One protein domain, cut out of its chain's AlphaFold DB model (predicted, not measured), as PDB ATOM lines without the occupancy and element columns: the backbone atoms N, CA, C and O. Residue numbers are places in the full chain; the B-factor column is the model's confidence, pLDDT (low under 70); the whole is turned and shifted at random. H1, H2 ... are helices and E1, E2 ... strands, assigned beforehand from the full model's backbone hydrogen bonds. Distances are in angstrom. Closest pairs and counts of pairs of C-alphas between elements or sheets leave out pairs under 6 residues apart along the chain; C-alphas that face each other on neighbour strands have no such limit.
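This is residues 20 to 48 and 56 to 92 of the 93 residues of an uncharacterized protein of Bacteroidia bacterium 43-41 (UniProt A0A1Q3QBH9). A narrow antiparallel sheet, two long strands E1 and E2 with the short E3 beside E2, makes one part, and a loose helical arm of H2 and the small H1 lies away from it. No named helix packs on either face of the sheet, and the two helices do not pack on each other. The 66 printed residues hold two named helices and then three named strands, in the order H1, H2, E1, E2, E3, and the class is mixed, helices and strands. The sheet's order is E1, E2, E3. The whole is only just extended, close to loose, with a radius of gyration of the C-alphas of 16.3 A and spans of 41 by 29 by 23 A.

The sheet is made of E1, residues 57 to 64, E2, residues 69 to 76, and E3, residues 84 to 87. It is a meander, each strand the antiparallel neighbour of the one before. E1 and E2 form a hairpin with a tight link of 4 residues, at 160 degrees between their directions. The C-alphas of Gly 57 and Ser 76 face each other at 4.2 A; N 60 and O 73 are within hydrogen-bond range at 2.8 A, as are N 62 and O 71 at 2.9 A. E2 and E3 form a hairpin at 167 degrees. The C-alphas of Glu 73 and Arg 85 face each other at 4.4 A, and N 72 and O 86 are within hydrogen-bond range at 2.8 A. E1 and E3 are edge strands. H2, residues 33 to 44, is not on the sheet, with 0 pairs of C-alphas within 10 A. H1, residues 20 to 24, is not on it either, and H1 and H2 are apart. In H1 and H2 every O i to N i+4 pair is within hydrogen-bond range.

E1 is 22.5 A long from first to last C-alpha, beginning at C-alpha 57 (118.056, 153.407, 106.833). E2 is 22.7 A long and E3 10.2 A, ending at C-alpha 87 (120.693, 169.170, 116.081). H2 is 16.2 A long. H1 is 5.9 A long and begins at C-alpha 20 (127.898, 164.751, 87.800).

The two C-alphas farthest apart, those of Val 34 and Glu 66, are 44.8 A apart. Residues 20 to 29, 31 to 37 and 40 to 47 stand free. Residues 49 to 55 are not printed, and C-alphas 48 and 56 are 22.2 A apart across this cut, which lies in the link from H2 to E1. Of the links that are printed whole, none is long. The mean pLDDT of the printed part is 84.7; residues 20, 22 and 92 are under 70.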
ATOM      1  N   ASN A  20     126.828 164.068  88.532       69.62
ATOM      2  CA  ASN A  20     127.898 164.751  87.800       69.62
ATOM      3  C   ASN A  20     129.006 165.305  88.703       69.62
ATOM      4  O   ASN A  20     130.107 165.540  88.235       69.62
ATOM      5  N   LEU A  21     128.765 165.499  90.002       71.62
ATOM      6  CA  LEU A  21     129.801 165.974  90.924       71.62
ATOM      7  C   LEU A  21     131.037 165.076  90.936       71.62
ATOM      8  O   LEU A  21     132.151 165.583  90.977       71.62
ATOM      9  N   ALA A  22     130.835 163.759  90.870       65.56
ATOM     10  CA  ALA A  22     131.936 162.802  90.853       65.56
ATOM     11  C   ALA A  22     132.723 162.849  89.532       65.56
ATOM     12  O   ALA A  22     133.918 162.574  89.520       65.56
ATOM     13  N   THR A  23     132.070 163.214  88.423       73.88
ATOM     14  CA  THR A  23     132.717 163.342  87.108       73.88
ATOM     15  C   THR A  23     133.363 164.711  86.903       73.88
ATOM     16  O   THR A  23     134.407 164.800  86.267       73.88
ATOM     17  N   ASP A  24     132.759 165.768  87.446       83.44
ATOM     18  CA  ASP A  24     133.214 167.157  87.316       83.44
ATOM     19  C   ASP A  24     134.386 167.465  88.258       83.44
ATOM     20  O   ASP A  24     135.123 168.427  88.041       83.44
ATOM     21  N   ARG A  25     134.532 166.666  89.323       82.62
ATOM     22  CA  ARG A  25     135.570 166.783  90.348       82.62
ATOM     23  C   ARG A  25     136.249 165.434  90.588       82.62
ATOM     24  O   ARG A  25     136.100 164.866  91.673       82.62
ATOM     25  N   PRO A  26     136.980 164.888  89.599       80.12
ATOM     26  CA  PRO A  26     137.689 163.623  89.775       80.12
ATOM     27  C   PRO A  26     138.682 163.685  90.945       80.12
ATOM     28  O   PRO A  26     138.918 162.679  91.605       80.12
ATOM     29  N   GLU A  27     139.194 164.876  91.274       83.00
ATOM     30  CA  GLU A  27     140.070 165.111  92.418       83.00
ATOM     31  C   GLU A  27     139.389 164.928  93.786       83.00
ATOM     32  O   GLU A  27     140.079 164.946  94.799       83.00
ATOM     33  N   TRP A  28     138.061 164.766  93.844       81.12
ATOM     34  CA  TRP A  28     137.311 164.461  95.074       81.12
ATOM     35  C   TRP A  28     137.100 162.961  95.283       81.12
ATOM     36  O   TRP A  28     136.516 162.551  96.287       81.12
ATOM     37  N   GLN A  29     137.575 162.130  94.356       81.12
ATOM     38  CA  GLN A  29     137.547 160.684  94.480       81.12
ATOM     39  C   GLN A  29     138.978 160.153  94.656       81.12
ATOM     40  O   GLN A  29     139.827 160.394  93.801       81.12
ATOM     41  N   PRO A  30     139.282 159.410  95.733       84.94
ATOM     42  CA  PRO A  30     140.607 158.830  95.894       84.94
ATOM     43  C   PRO A  30     140.812 157.699  94.876       84.94
ATOM     44  O   PRO A  30     140.007 156.768  94.799       84.94
ATOM     45  N   GLU A  31     141.912 157.748  94.124       86.81
ATOM     46  CA  GLU A  31     142.261 156.757  93.096       86.81
ATOM     47  C   GLU A  31     142.799 155.455  93.708       86.81
ATOM     48  O   GLU A  31     142.732 154.386  93.099       86.81
ATOM     49  N   THR A  32     143.328 155.527  94.935       90.62
ATOM     50  CA  THR A  32     143.923 154.383  95.637       90.62
ATOM     51  C   THR A  32     143.420 154.248  97.070       90.62
ATOM     52  O   THR A  32     143.028 155.217  97.722       90.62
ATOM     53  N   ILE A  33     143.493 153.025  97.607       91.00
ATOM     54  CA  ILE A  33     143.161 152.759  99.013       91.00
ATOM     55  C   ILE A  33     144.062 153.540  99.979       91.00
ATOM     56  O   ILE A  33     143.588 154.017 101.006       91.00
ATOM     57  N   VAL A  34     145.342 153.718  99.634       94.50
ATOM     58  CA  VAL A  34     146.311 154.464 100.451       94.50
ATOM     59  C   VAL A  34     145.912 155.935 100.530       94.50
ATOM     60  O   VAL A  34     145.834 156.488 101.626       94.50
ATOM     61  N   GLN A  35     145.572 156.541  99.389       90.81
ATOM     62  CA  GLN A  35     145.081 157.919  99.330       90.81
ATOM     63  C   GLN A  35     143.787 158.087 100.133       90.81
ATOM     64  O   GLN A  35     143.660 159.033 100.903       90.81
ATOM     65  N   ARG A  36     142.857 157.127 100.030       89.88
ATOM     66  CA  ARG A  36     141.613 157.138 100.811       89.88
ATOM     67  C   ARG A  36     141.870 157.111 102.319       89.88
ATOM     68  O   ARG A  36     141.238 157.866 103.048       89.88
ATOM     69  N   ILE A  37     142.775 156.253 102.792       91.50
ATOM     70  CA  ILE A  37     143.133 156.178 104.218       91.50
ATOM     71  C   ILE A  37     143.757 157.496 104.683       91.50
ATOM     72  O   ILE A  37     143.426 157.979 105.762       91.50
ATOM     73  N   GLN A  38     144.633 158.091 103.871       93.06
ATOM     74  CA  GLN A  38     145.250 159.371 104.200       93.06
ATOM     75  C   GLN A  38     144.208 160.489 104.332       93.06
ATOM     76  O   GLN A  38     144.227 161.206 105.328       93.06
ATOM     77  N   TRP A  39     143.268 160.595 103.391       91.06
ATOM     78  CA  TRP A  39     142.187 161.580 103.470       91.06
ATOM     79  C   TRP A  39     141.317 161.383 104.706       91.06
ATOM     80  O   TRP A  39     141.085 162.334 105.441       91.06
ATOM     81  N   LEU A  40     140.916 160.143 105.001       89.00
ATOM     82  CA  LEU A  40     140.143 159.844 106.209       89.00
ATOM     83  C   LEU A  40     140.906 160.222 107.486       89.00
ATOM     84  O   LEU A  40     140.312 160.749 108.421       89.00
ATOM     85  N   ASN A  41     142.223 160.000 107.531       91.25
ATOM     86  CA  ASN A  41     143.051 160.445 108.652       91.25
ATOM     87  C   ASN A  41     143.104 161.973 108.749       91.25
ATOM     88  O   ASN A  41     143.022 162.523 109.846       91.25
ATOM     89  N   GLU A  42     143.232 162.675 107.625       91.44
ATOM     90  CA  GLU A  42     143.232 164.137 107.594       91.44
ATOM     91  C   GLU A  42     141.884 164.718 108.042       91.44
ATOM     92  O   GLU A  42     141.883 165.665 108.830       91.44
ATOM     93  N   GLU A  43     140.776 164.109 107.618       87.00
ATOM     94  CA  GLU A  43     139.403 164.473 107.977       87.00
ATOM     95  C   GLU A  43     139.042 164.106 109.416       87.00
ATOM     96  O   GLU A  43     138.242 164.803 110.034       87.00
ATOM     97  N   SER A  44     139.654 163.057 109.978       86.94
ATOM     98  CA  SER A  44     139.328 162.540 111.316       86.94
ATOM     99  C   SER A  44     139.391 163.608 112.409       86.94
ATOM    100  O   SER A  44     138.599 163.576 113.346       86.94
ATOM    101  N   ARG A  45     140.269 164.609 112.252       85.62
ATOM    102  CA  ARG A  45     140.396 165.743 113.180       85.62
ATOM    103  C   ARG A  45     139.146 166.628 113.244       85.62
ATOM    104  O   ARG A  45     138.976 167.355 114.214       85.62
ATOM    105  N   TYR A  46     138.319 166.600 112.202       83.25
ATOM    106  CA  TYR A  46     137.072 167.356 112.099       83.25
ATOM    107  C   TYR A  46     135.846 166.503 112.448       83.25
ATOM    108  O   TYR A  46     134.735 167.023 112.517       83.25
ATOM    109  N   VAL A  47     136.020 165.197 112.676       80.69
ATOM    110  CA  VAL A  47     134.930 164.301 113.064       80.69
ATOM    111  C   VAL A  47     134.699 164.430 114.569       80.69
ATOM    112  O   VAL A  47     135.425 163.857 115.376       80.69
ATOM    113  N   SER A  48     133.666 165.180 114.952       74.50
ATOM    114  CA  SER A  48     133.254 165.346 116.354       74.50
ATOM    115  C   SER A  48     132.344 164.221 116.853       74.50
ATOM    116  O   SER A  48     132.297 163.939 118.050       74.50
ATOM    117  N   PRO A  56     120.224 149.278 107.993       79.50
ATOM    118  CA  PRO A  56     120.105 150.199 106.871       79.50
ATOM    119  C   PRO A  56     118.908 151.129 107.078       79.50
ATOM    120  O   PRO A  56     117.888 150.750 107.663       79.50
ATOM    121  N   GLY A  57     119.029 152.355 106.592       84.19
ATOM    122  CA  GLY A  57     118.056 153.407 106.833       84.19
ATOM    123  C   GLY A  57     118.272 154.600 105.918       84.19
ATOM    124  O   GLY A  57     119.057 154.540 104.971       84.19
ATOM    125  N   TYR A  58     117.565 155.683 106.207       83.56
ATOM    126  CA  TYR A  58     117.690 156.940 105.486       83.56
ATOM    127  C   TYR A  58     117.780 158.110 106.464       83.56
ATOM    128  O   TYR A  58     117.176 158.095 107.535       83.56
ATOM    129  N   GLY A  59     118.571 159.113 106.092       86.12
ATOM    130  CA  GLY A  59     118.682 160.373 106.816       86.12
ATOM    131  C   GLY A  59     117.824 161.447 106.158       86.12
ATOM    132  O   GLY A  59     117.820 161.565 104.932       86.12
ATOM    133  N   LEU A  60     117.127 162.240 106.962       88.56
ATOM    134  CA  LEU A  60     116.473 163.470 106.538       88.56
ATOM    135  C   LEU A  60     117.171 164.655 107.198       88.56
ATOM    136  O   LEU A  60     117.432 164.641 108.399       88.56
ATOM    137  N   LEU A  61     117.470 165.676 106.399       88.19
ATOM    138  CA  LEU A  61     117.889 166.976 106.901       88.19
ATOM    139  C   LEU A  61     116.673 167.894 106.910       88.19
ATOM    140  O   LEU A  61     116.066 168.128 105.862       88.19
ATOM    141  N   SER A  62     116.321 168.401 108.084       86.88
ATOM    142  CA  SER A  62     115.216 169.335 108.271       86.88
ATOM    143  C   SER A  62     115.729 170.642 108.867       86.88
ATOM    144  O   SER A  62     116.694 170.671 109.626       86.88
ATOM    145  N   THR A  63     115.113 171.757 108.480       87.06
ATOM    146  CA  THR A  63     115.439 173.087 109.010       87.06
ATOM    147  C   THR A  63     114.274 173.586 109.845       87.06
ATOM    148  O   THR A  63     113.137 173.555 109.372       87.06
ATOM    149  N   ASN A  64     114.547 174.087 111.045       85.00
ATOM    150  CA  ASN A  64     113.593 174.840 111.844       85.00
ATOM    151  C   ASN A  64     113.768 176.339 111.541       85.00
ATOM    152  O   ASN A  64     114.731 176.942 112.016       85.00
ATOM    153  N   PRO A  65     112.873 176.958 110.751       80.69
ATOM    154  CA  PRO A  65     113.015 178.355 110.354       80.69
ATOM    155  C   PRO A  65     112.801 179.339 111.510       80.69
ATOM    156  O   PRO A  65     113.271 180.467 111.413       80.69
ATOM    157  N   GLU A  66     112.114 178.937 112.585       84.12
ATOM    158  CA  GLU A  66     111.854 179.812 113.737       84.12
ATOM    159  C   GLU A  66     113.128 180.055 114.550       84.12
ATOM    160  O   GLU A  66     113.404 181.183 114.951       84.12
ATOM    161  N   ASN A  67     113.939 179.007 114.719       81.31
ATOM    162  CA  ASN A  67     115.168 179.054 115.513       81.31
ATOM    163  C   ASN A  67     116.446 179.083 114.656       81.31
ATOM    164  O   ASN A  67     117.541 179.224 115.190       81.31
ATOM    165  N   GLY A  68     116.331 178.920 113.333       83.38
ATOM    166  CA  GLY A  68     117.485 178.795 112.435       83.38
ATOM    167  C   GLY A  68     118.280 177.498 112.631       83.38
ATOM    168  O   GLY A  68     119.462 177.441 112.297       83.38
ATOM    169  N   GLU A  69     117.652 176.459 113.183       89.69
ATOM    170  CA  GLU A  69     118.316 175.197 113.514       89.69
ATOM    171  C   GLU A  69     118.253 174.210 112.348       89.69
ATOM    172  O   GLU A  69     117.272 174.159 111.600       89.69
ATOM    173  N   ILE A  70     119.283 173.382 112.216       89.81
ATOM    174  CA  ILE A  70     119.328 172.279 111.258       89.81
ATOM    175  C   ILE A  70     119.354 170.974 112.042       89.81
ATOM    176  O   ILE A  70     120.184 170.796 112.929       89.81
ATOM    177  N   PHE A  71     118.474 170.041 111.689       90.00
ATOM    178  CA  PHE A  71     118.391 168.721 112.294       90.00
ATOM    179  C   PHE A  71     118.738 167.633 111.281       90.00
ATOM    180  O   PHE A  71     118.311 167.685 110.129       90.00
ATOM    181  N   LEU A  72     119.480 166.626 111.737       89.50
ATOM    182  CA  LEU A  72     119.639 165.341 111.071       89.50
ATOM    183  C   LEU A  72     118.772 164.306 111.783       89.50
ATOM    184  O   LEU A  72     118.969 164.022 112.963       89.50
ATOM    185  N   GLU A  73     117.833 163.725 111.054       90.50
ATOM    186  CA  GLU A  73     116.922 162.691 111.532       90.50
ATOM    187  C   GLU A  73     117.233 161.379 110.816       90.50
ATOM    188  O   GLU A  73     117.078 161.271 109.600       90.50
ATOM    189  N   TYR A  74     117.686 160.371 111.560       87.62
ATOM    190  CA  TYR A  74     117.973 159.047 111.020       87.62
ATOM    191  C   TYR A  74     116.799 158.101 111.250       87.62
ATOM    192  O   TYR A  74     116.388 157.860 112.385       87.62
ATOM    193  N   TYR A  75     116.295 157.503 110.176       88.81
ATOM    194  CA  TYR A  75     115.215 156.525 110.191       88.81
ATOM    195  C   TYR A  75     115.775 155.151 109.845       88.81
ATOM    196  O   TYR A  75     116.241 154.920 108.731       88.81
ATOM    197  N   SER A  76     115.701 154.209 110.785       85.81
ATOM    198  CA  SER A  76     116.040 152.812 110.507       85.81
ATOM    199  C   SER A  76     114.935 152.152 109.674       85.81
ATOM    200  O   SER A  76     113.758 152.220 110.043       85.81
ATOM    201  N   ALA A  77     115.306 151.455 108.603       84.38
ATOM    202  CA  ALA A  77     114.388 150.780 107.688       84.38
ATOM    203  C   ALA A  77     113.279 151.711 107.148       84.38
ATOM    204  O   ALA A  77     113.579 152.693 106.479       84.38
ATOM    205  N   ILE A  78     112.003 151.394 107.402       78.25
ATOM    206  CA  ILE A  78     110.820 152.137 106.915       78.25
ATOM    207  C   ILE A  78     110.016 152.690 108.106       78.25
ATOM    208  O   ILE A  78     108.791 152.811 108.067       78.25
ATOM    209  N   ASN A  79     110.698 152.975 109.217       79.44
ATOM    210  CA  ASN A  79     110.035 153.512 110.397       79.44
ATOM    211  C   ASN A  79     109.491 154.919 110.128       79.44
ATOM    212  O   ASN A  79     110.054 155.683 109.346       79.44
ATOM    213  N   LYS A  80     108.374 155.250 110.786       82.56
ATOM    214  CA  LYS A  80     107.723 156.570 110.692       82.56
ATOM    215  C   LYS A  80     108.300 157.595 111.665       82.56
ATOM    216  O   LYS A  80     108.075 158.787 111.498       82.56
ATOM    217  N   THR A  81     109.008 157.132 112.687       86.31
ATOM    218  CA  THR A  81     109.668 157.965 113.692       86.31
ATOM    219  C   THR A  81     111.177 157.838 113.536       86.31
ATOM    220  O   THR A  81     111.653 156.719 113.293       86.31
ATOM    221  N   PRO A  82     111.929 158.938 113.693       87.38
ATOM    222  CA  PRO A  82     113.374 158.865 113.647       87.38
ATOM    223  C   PRO A  82     113.864 157.995 114.804       87.38
ATOM    224  O   PRO A  82     113.393 158.112 115.934       87.38
ATOM    225  N   TYR A  83     114.796 157.098 114.502       85.81
ATOM    226  CA  TYR A  83     115.547 156.366 115.515       85.81
ATOM    227  C   TYR A  83     116.453 157.319 116.298       85.81
ATOM    228  O   TYR A  83     116.658 157.150 117.496       85.81
ATOM    229  N   GLU A  84     116.976 158.334 115.616       86.62
ATOM    230  CA  GLU A  84     117.812 159.362 116.211       86.62
ATOM    231  C   GLU A  84     117.552 160.708 115.549       86.62
ATOM    232  O   GLU A  84     117.315 160.787 114.343       86.62
ATOM    233  N   ARG A  85     117.622 161.765 116.355       89.44
ATOM    234  CA  ARG A  85     117.540 163.148 115.908       89.44
ATOM    235  C   ARG A  85     118.677 163.932 116.546       89.44
ATOM    236  O   ARG A  85     118.789 163.956 117.767       89.44
ATOM    237  N   ILE A  86     119.497 164.562 115.715       88.00
ATOM    238  CA  ILE A  86     120.661 165.356 116.117       88.00
ATOM    239  C   ILE A  86     120.438 166.784 115.629       88.00
ATOM    240  O   ILE A  86     120.132 166.984 114.455       88.00
ATOM    241  N   CYS A  87     120.589 167.776 116.504       88.69
ATOM    242  CA  CYS A  87     120.693 169.170 116.081       88.69
ATOM    243  C   CYS A  87     122.120 169.403 115.571       88.69
ATOM    244  O   CYS A  87     123.073 169.360 116.343       88.69
ATOM    245  N   ILE A  88     122.285 169.608 114.265       85.88
ATOM    246  CA  ILE A  88     123.590 169.908 113.665       85.88
ATOM    247  C   ILE A  88     124.059 171.296 114.101       85.88
ATOM    248  O   ILE A  88     125.255 171.497 114.283       85.88
ATOM    249  N   SER A  89     123.134 172.238 114.299       83.19
ATOM    250  CA  SER A  89     123.479 173.587 114.757       83.19
ATOM    251  C   SER A  89     124.193 173.581 116.112       83.19
ATOM    252  O   SER A  89     125.093 174.388 116.306       83.19
ATOM    253  N   ASP A  90     123.886 172.626 116.995       82.44
ATOM    254  CA  ASP A  90     124.562 172.475 118.293       82.44
ATOM    255  C   ASP A  90     126.013 171.974 118.159       82.44
ATOM    256  O   ASP A  90     126.811 172.108 119.086       82.44
ATOM    257  N   LEU A  91     126.361 171.378 117.013       73.44
ATOM    258  CA  LEU A  91     127.694 170.837 116.730       73.44
ATOM    259  C   LEU A  91     128.635 171.870 116.097       73.44
ATOM    260  O   LEU A  91     129.833 171.612 115.990       73.44
ATOM    261  N   ILE A  92     128.106 173.019 115.665       68.88
ATOM    262  CA  ILE A  92     128.885 174.144 115.142       68.88
ATOM    263  C   ILE A  92     129.305 174.998 116.347       68.88
ATOM    264  O   ILE A  92     128.621 175.955 116.705       68.88
TER     265      ILE A  92